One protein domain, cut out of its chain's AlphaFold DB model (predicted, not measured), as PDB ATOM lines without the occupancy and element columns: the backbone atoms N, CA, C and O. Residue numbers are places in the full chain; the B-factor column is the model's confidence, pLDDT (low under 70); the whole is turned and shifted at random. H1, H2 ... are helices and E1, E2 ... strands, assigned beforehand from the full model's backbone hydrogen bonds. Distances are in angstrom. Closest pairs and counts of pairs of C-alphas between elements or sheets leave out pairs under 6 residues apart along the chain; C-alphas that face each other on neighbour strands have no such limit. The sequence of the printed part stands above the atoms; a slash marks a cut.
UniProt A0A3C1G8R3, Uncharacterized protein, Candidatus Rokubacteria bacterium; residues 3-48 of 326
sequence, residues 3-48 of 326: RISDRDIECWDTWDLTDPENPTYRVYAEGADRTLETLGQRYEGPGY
ATOM      1  N   ARG A   3     -20.688 -18.237   5.950       80.88
ATOM      2  CA  ARG A   3     -19.381 -18.869   6.157       80.88
ATOM      3  C   ARG A   3     -18.303 -17.797   6.300       80.88
ATOM      4  O   ARG A   3     -18.060 -17.049   5.359       80.88
ATOM      5  N   ILE A   4     -17.661 -17.742   7.462       79.56
ATOM      6  CA  ILE A   4     -16.577 -16.812   7.794       79.56
ATOM      7  C   ILE A   4     -15.400 -17.650   8.298       79.56
ATOM      8  O   ILE A   4     -15.560 -18.418   9.246       79.56
ATOM      9  N   SER A   5     -14.229 -17.536   7.661       71.81
ATOM     10  CA  SER A   5     -13.002 -18.242   8.077       71.81
ATOM     11  C   SER A   5     -13.222 -19.743   8.387       71.81
ATOM     12  O   SER A   5     -12.845 -20.234   9.449       71.81
ATOM     13  N   ASP A   6     -13.881 -20.461   7.465       81.50
ATOM     14  CA  ASP A   6     -14.238 -21.894   7.542       81.50
ATOM     15  C   ASP A   6     -15.260 -22.330   8.604       81.50
ATOM     16  O   ASP A   6     -15.446 -23.530   8.827       81.50
ATOM     17  N   ARG A   7     -15.992 -21.394   9.212       85.19
ATOM     18  CA  ARG A   7     -17.114 -21.705  10.109       85.19
ATOM     19  C   ARG A   7     -18.393 -21.036   9.638       85.19
ATOM     20  O   ARG A   7     -18.358 -19.909   9.154       85.19
ATOM     21  N   ASP A   8     -19.519 -21.714   9.819       88.50
ATOM     22  CA  ASP A   8     -20.831 -21.100   9.644       88.50
ATOM     23  C   ASP A   8     -21.180 -20.328  10.916       88.50
ATOM     24  O   ASP A   8     -21.282 -20.905  11.999       88.50
ATOM     25  N   ILE A   9     -21.316 -19.010  10.785       89.56
ATOM     26  CA  ILE A   9     -21.611 -18.101  11.893       89.56
ATOM     27  C   ILE A   9     -22.982 -17.466  11.653       89.56
ATOM     28  O   ILE A   9     -23.362 -17.129  10.522       89.56
ATOM     29  N   GLU A  10     -23.763 -17.317  12.719       90.56
ATOM     30  CA  GLU A  10     -24.985 -16.522  12.682       90.56
ATOM     31  C   GLU A  10     -24.630 -15.044  12.490       90.56
ATOM     32  O   GLU A  10     -23.785 -14.491  13.190       90.56
ATOM     33  N   CYS A  11     -25.244 -14.424  11.487       90.50
ATOM     34  CA  CYS A  11     -24.956 -13.053  11.097       90.50
ATOM     35  C   CYS A  11     -26.265 -12.290  10.913       90.50
ATOM     36  O   CYS A  11     -27.245 -12.865  10.430       90.50
ATOM     37  N   TRP A  12     -26.240 -10.997  11.222       91.81
ATOM     38  CA  TRP A  12     -27.332 -10.059  10.994       91.81
ATOM     39  C   TRP A  12     -26.927  -9.053   9.922       91.81
ATOM     40  O   TRP A  12     -25.996  -8.265  10.105       91.81
ATOM     41  N   ASP A  13     -27.649  -9.077   8.810       91.44
ATOM     42  CA  ASP A  13     -27.499  -8.117   7.726       91.44
ATOM     43  C   ASP A  13     -28.302  -6.851   8.080       91.44
ATOM     44  O   ASP A  13     -29.509  -6.908   8.316       91.44
ATOM     45  N   THR A  14     -27.627  -5.705   8.177       93.06
ATOM     46  CA  THR A  14     -28.215  -4.427   8.599       93.06
ATOM     47  C   THR A  14     -28.043  -3.389   7.501       93.06
ATOM     48  O   THR A  14     -26.918  -3.036   7.147       93.06
ATOM     49  N   TRP A  15     -29.160  -2.875   6.993       93.88
ATOM     50  CA  TRP A  15     -29.196  -1.721   6.100       93.88
ATOM     51  C   TRP A  15     -29.659  -0.495   6.880       93.88
ATOM     52  O   TRP A  15     -30.690  -0.548   7.547       93.88
ATOM     53  N   ASP A  16     -28.921   0.605   6.766       93.19
ATOM     54  CA  ASP A  16     -29.288   1.890   7.355       93.19
ATOM     55  C   ASP A  16     -29.301   2.970   6.270       93.19
ATOM     56  O   ASP A  16     -28.277   3.268   5.649       93.19
ATOM     57  N   LEU A  17     -30.490   3.529   6.040       93.19
ATOM     58  CA  LEU A  17     -30.751   4.633   5.116       93.19
ATOM     59  C   LEU A  17     -31.276   5.882   5.845       93.19
ATOM     60  O   LEU A  17     -31.903   6.734   5.217       93.19
ATOM     61  N   THR A  18     -31.066   5.986   7.163       92.69
ATOM     62  CA  THR A  18     -31.528   7.132   7.968       92.69
ATOM     63  C   THR A  18     -30.908   8.446   7.482       92.69
ATOM     64  O   THR A  18     -31.583   9.473   7.473       92.69
ATOM     65  N   ASP A  19     -29.651   8.399   7.022       91.12
ATOM     66  CA  ASP A  19     -28.991   9.464   6.260       91.12
ATOM     67  C   ASP A  19     -28.812   9.026   4.788       91.12
ATOM     68  O   ASP A  19     -27.922   8.222   4.491       91.12
ATOM     69  N   PRO A  20     -29.637   9.530   3.848       88.94
ATOM     70  CA  PRO A  20     -29.550   9.172   2.429       88.94
ATOM     71  C   PRO A  20     -28.236   9.571   1.738       88.94
ATOM     72  O   PRO A  20     -27.888   8.983   0.708       88.94
ATOM     73  N   GLU A  21     -27.496  10.541   2.282       90.06
ATOM     74  CA  GLU A  21     -26.193  10.941   1.738       90.06
ATOM     75  C   GLU A  21     -25.094   9.956   2.168       90.06
ATOM     76  O   GLU A  21     -24.175   9.659   1.397       90.06
ATOM     77  N   ASN A  22     -25.241   9.354   3.355       92.69
ATOM     78  CA  ASN A  22     -24.303   8.390   3.934       92.69
ATOM     79  C   ASN A  22     -24.960   7.031   4.261       92.69
ATOM     80  O   ASN A  22     -24.916   6.588   5.411       92.69
ATOM     81  N   PRO A  23     -25.537   6.323   3.272       95.62
ATOM     82  CA  PRO A  23     -26.164   5.027   3.499       95.62
ATOM     83  C   PRO A  23     -25.120   3.976   3.871       95.62
ATOM     84  O   PRO A  23     -23.983   4.012   3.383       95.62
ATOM     85  N   THR A  24     -25.509   3.010   4.700       95.38
ATOM     86  CA  THR A  24     -24.613   1.926   5.109       95.38
ATOM     87  C   THR A  24     -25.271   0.561   5.002       95.38
ATOM     88  O   THR A  24     -26.472   0.390   5.209       95.38
ATOM     89  N   TYR A  25     -24.450  -0.432   4.681       95.50
ATOM     90  CA  TYR A  25     -24.786  -1.836   4.825       95.50
ATOM     91  C   TYR A  25     -23.686  -2.544   5.601       95.50
ATOM     92  O   TYR A  25     -22.503  -2.431   5.257       95.50
ATOM     93  N   ARG A  26     -24.086  -3.260   6.653       94.75
ATOM     94  CA  ARG A  26     -23.175  -3.969   7.547       94.75
ATOM     95  C   ARG A  26     -23.646  -5.384   7.830       94.75
ATOM     96  O   ARG A  26     -24.838  -5.631   7.971       94.75
ATOM     97  N   VAL A  27     -22.687  -6.289   7.971       93.00
ATOM     98  CA  VAL A  27     -22.906  -7.659   8.439       93.00
ATOM     99  C   VAL A  27     -22.357  -7.751   9.855       93.00
ATOM    100  O   VAL A  27     -21.144  -7.667  10.050       93.00
ATOM    101  N   TYR A  28     -23.232  -7.911  10.843       93.50
ATOM    102  CA  TYR A  28     -22.827  -8.117  12.232       93.50
ATOM    103  C   TYR A  28     -22.773  -9.606  12.556       93.50
ATOM    104  O   TYR A  28     -23.690 -10.342  12.208       93.50
ATOM    105  N   ALA A  29     -21.741 -10.037  13.273       91.38
ATOM    106  CA  ALA A  29     -21.681 -11.356  13.895       91.38
ATOM    107  C   ALA A  29     -21.062 -11.209  15.286       91.38
ATOM    108  O   ALA A  29     -20.111 -10.444  15.460       91.38
ATOM    109  N   GLU A  30     -21.628 -11.892  16.283       87.88
ATOM    110  CA  GLU A  30     -21.164 -11.832  17.682       87.88
ATOM    111  C   GLU A  30     -21.039 -10.388  18.233       87.88
ATOM    112  O   GLU A  30     -20.169 -10.081  19.043       87.88
ATOM    113  N   GLY A  31     -21.894  -9.468  17.764       88.19
ATOM    114  CA  GLY A  31     -21.892  -8.057  18.174       88.19
ATOM    115  C   GLY A  31     -20.807  -7.176  17.533       88.19
ATOM    116  O   GLY A  31     -20.715  -5.999  17.877       88.19
ATOM    117  N   ALA A  32     -20.009  -7.699  16.596       91.00
ATOM    118  CA  ALA A  32     -18.979  -6.951  15.873       91.00
ATOM    119  C   ALA A  32     -19.303  -6.822  14.376       91.00
ATOM    120  O   ALA A  32     -19.919  -7.708  13.787       91.00
ATOM    121  N   ASP A  33     -18.862  -5.726  13.753       92.06
ATOM    122  CA  ASP A  33     -18.958  -5.532  12.302       92.06
ATOM    123  C   ASP A  33     -17.944  -6.438  11.583       92.06
ATOM    124  O   ASP A  33     -16.728  -6.295  11.740       92.06
ATOM    125  N   ARG A  34     -18.464  -7.377  10.790       90.81
ATOM    126  CA  ARG A  34     -17.724  -8.372  10.000       90.81
ATOM    127  C   ARG A  34     -17.913  -8.180   8.497       90.81
ATOM    128  O   ARG A  34     -17.632  -9.091   7.717       90.81
ATOM    129  N   THR A  35     -18.349  -6.999   8.061       89.75
ATOM    130  CA  THR A  35     -18.676  -6.712   6.653       89.75
ATOM    131  C   THR A  35     -17.499  -6.972   5.718       89.75
ATOM    132  O   THR A  35     -17.641  -7.696   4.736       89.75
ATOM    133  N   LEU A  36     -16.316  -6.443   6.051       90.00
ATOM    134  CA  LEU A  36     -15.111  -6.604   5.230       90.00
ATOM    135  C   LEU A  36     -14.653  -8.069   5.159       90.00
ATOM    136  O   LEU A  36     -14.263  -8.534   4.096       90.00
ATOM    137  N   GLU A  37     -14.732  -8.793   6.276       87.69
ATOM    138  CA  GLU A  37     -14.356 -10.211   6.361       87.69
ATOM    139  C   GLU A  37     -15.305 -11.097   5.538       87.69
ATOM    140  O   GLU A  37     -14.881 -12.071   4.925       87.69
ATOM    141  N   THR A  38     -16.584 -10.723   5.487       86.75
ATOM    142  CA  THR A  38     -17.635 -11.504   4.825       86.75
ATOM    143  C   THR A  38     -17.742 -11.209   3.329       86.75
ATOM    144  O   THR A  38     -18.056 -12.099   2.542       86.75
ATOM    145  N   LEU A  39     -17.549  -9.950   2.924       87.12
ATOM    146  CA  LEU A  39     -17.871  -9.472   1.573       87.12
ATOM    147  C   LEU A  39     -16.673  -8.888   0.823       87.12
ATOM    148  O   LEU A  39     -16.826  -8.461  -0.318       87.12
ATOM    149  N   GLY A  40     -15.502  -8.808   1.459       88.06
ATOM    150  CA  GLY A  40     -14.274  -8.281   0.859       88.06
ATOM    151  C   GLY A  40     -14.244  -6.761   0.664       88.06
ATOM    152  O   GLY A  40     -13.201  -6.223   0.302       88.06
ATOM    153  N   GLN A  41     -15.342  -6.046   0.936       90.00
ATOM    154  CA  GLN A  41     -15.421  -4.588   0.821       90.00
ATOM    155  C   GLN A  41     -16.396  -3.965   1.827       90.00
ATOM    156  O   GLN A  41     -17.234  -4.653   2.414       90.00
ATOM    157  N   ARG A  42     -16.275  -2.649   2.030       92.31
ATOM    158  CA  ARG A  42     -17.205  -1.843   2.835       92.31
ATOM    159  C   ARG A  42     -18.253  -1.198   1.933       92.31
ATOM    160  O   ARG A  42     -17.920  -0.703   0.863       92.31
ATOM    161  N   TYR A  43     -19.496  -1.166   2.402       93.19
ATOM    162  CA  TYR A  43     -20.637  -0.598   1.684       93.19
ATOM    163  C   TYR A  43     -21.171   0.619   2.441       93.19
ATOM    164  O   TYR A  43     -22.198   0.544   3.111       93.19
ATOM    165  N   GLU A  44     -20.443   1.731   2.379       93.44
ATOM    166  CA  GLU A  44     -20.777   2.968   3.093       93.44
ATOM    167  C   GLU A  44     -20.645   4.199   2.191       93.44
ATOM    168  O   GLU A  44     -19.739   4.276   1.356       93.44
ATOM    169  N   GLY A  45     -21.566   5.155   2.336       90.38
ATOM    170  CA  GLY A  45     -21.537   6.422   1.605       90.38
ATOM    171  C   GLY A  45     -21.476   6.211   0.083       90.38
ATOM    172  O   GLY A  45     -22.334   5.512  -0.471       90.38
ATOM    173  N   PRO A  46     -20.474   6.768  -0.624       87.56
ATOM    174  CA  PRO A  46     -20.284   6.538  -2.060       87.56
ATOM    175  C   PRO A  46     -20.028   5.070  -2.440       87.56
ATOM    176  O   PRO A  46     -20.357   4.663  -3.552       87.56
ATOM    177  N   GLY A  47     -19.471   4.271  -1.523       87.50
ATOM    178  CA  GLY A  47     -19.228   2.835  -1.709       87.50
ATOM    179  C   GLY A  47     -20.474   1.965  -1.512       87.50
ATOM    180  O   GLY A  47     -20.423   0.755  -1.721       87.50
ATOM    181  N   TYR A  48     -21.607   2.553  -1.113       92.94
ATOM    182  CA  TYR A  48     -22.870   1.833  -1.004       92.94
ATOM    183  C   TYR A  48     -23.350   1.366  -2.382       92.94
ATOM    184  O   TYR A  48     -23.533   2.162  -3.305       92.94
TER     185      TYR A  48
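What this domain is: This is residues 3 to 48 of the 326 residues of an uncharacterized protein of Candidatus Rokubacteria bacterium (UniProt A0A3C1G8R3). A long hairpin of two strands, E2 and E3, makes the middle of this elongated shape; the one-turn helix H1 and residues 43 to 44 of the last stretch lie along E3, on its side away from E2. At one end the short strand E1 continues the line of E2 after a bend, with residues 3 to 4 folded back beside it as a small hook, and at the other end the turn of the hairpin reaches out. The printed part has 46 residues, with the named elements in the order E1, E2, E3, H1; the sheet is E2 - E3, antiparallel. The class is mixed, helices and strands, with under half of the residues in named elements. The whole is only just compact, close to loose, with a radius of gyration of the C-alphas of 11.3 A, and it is only just elongated, spanning 35 by 18 by 11 A.

How they stand to each other: Look first at E2, residues 12 to 16, and E3, residues 24 to 29, a hairpin of antiparallel neighbours whose directions stand at 160 degrees. C-alphas 15 and 25 face each other at 4.6 A. N 14 and O 26, at 2.8 A, and N 28 and O 12, at 2.9 A, are within hydrogen-bond range. Residues 24 to 25 of E3 also pair, antiparallel, with residues 43 to 44, and residues 28 to 29 with residues 32 to 33. Next find H1, residues 35 to 39; its closest C-alpha to E3 is that of Thr 35, 4.7 A from that of Val 27. The one O i to N i+4 pair in H1 is within hydrogen-bond range. H1 is apart from E2. E1, residues 7 to 9, pairs with no named strand, but its residues 7 to 8 pair, antiparallel, with residues 3 to 4. E1 runs on into E2 across a break of 2 residues, at 52 degrees. The closest C-alphas of E1 and E3 are those of Ile 9 and Ala 29, 7.0 A apart. E1 and H1 are apart.

Where its parts are: Find C-alpha 12 at (-27.332, -10.059, 10.994); from there E2 runs 12.6 A to C-alpha 16. E3 begins at C-alpha 24, at (-24.613, 1.926, 5.109), and runs 16.2 A to C-alpha 29. E1 runs 6.0 A from C-alpha 7 to C-alpha 9, and H1 runs 5.8 A from C-alpha 35 to C-alpha 39, at (-17.871, -9.472, 1.573).

The domain as a whole: The two C-alphas farthest apart are those of Asp 6 and Glu 21, at 35.4 A. The printed part has no cut. The links E1 to E2 and E3 to H1 are tight, and the link E2 to E3 is short. The mean pLDDT of the printed part is 89.9, and no printed residue is under 70.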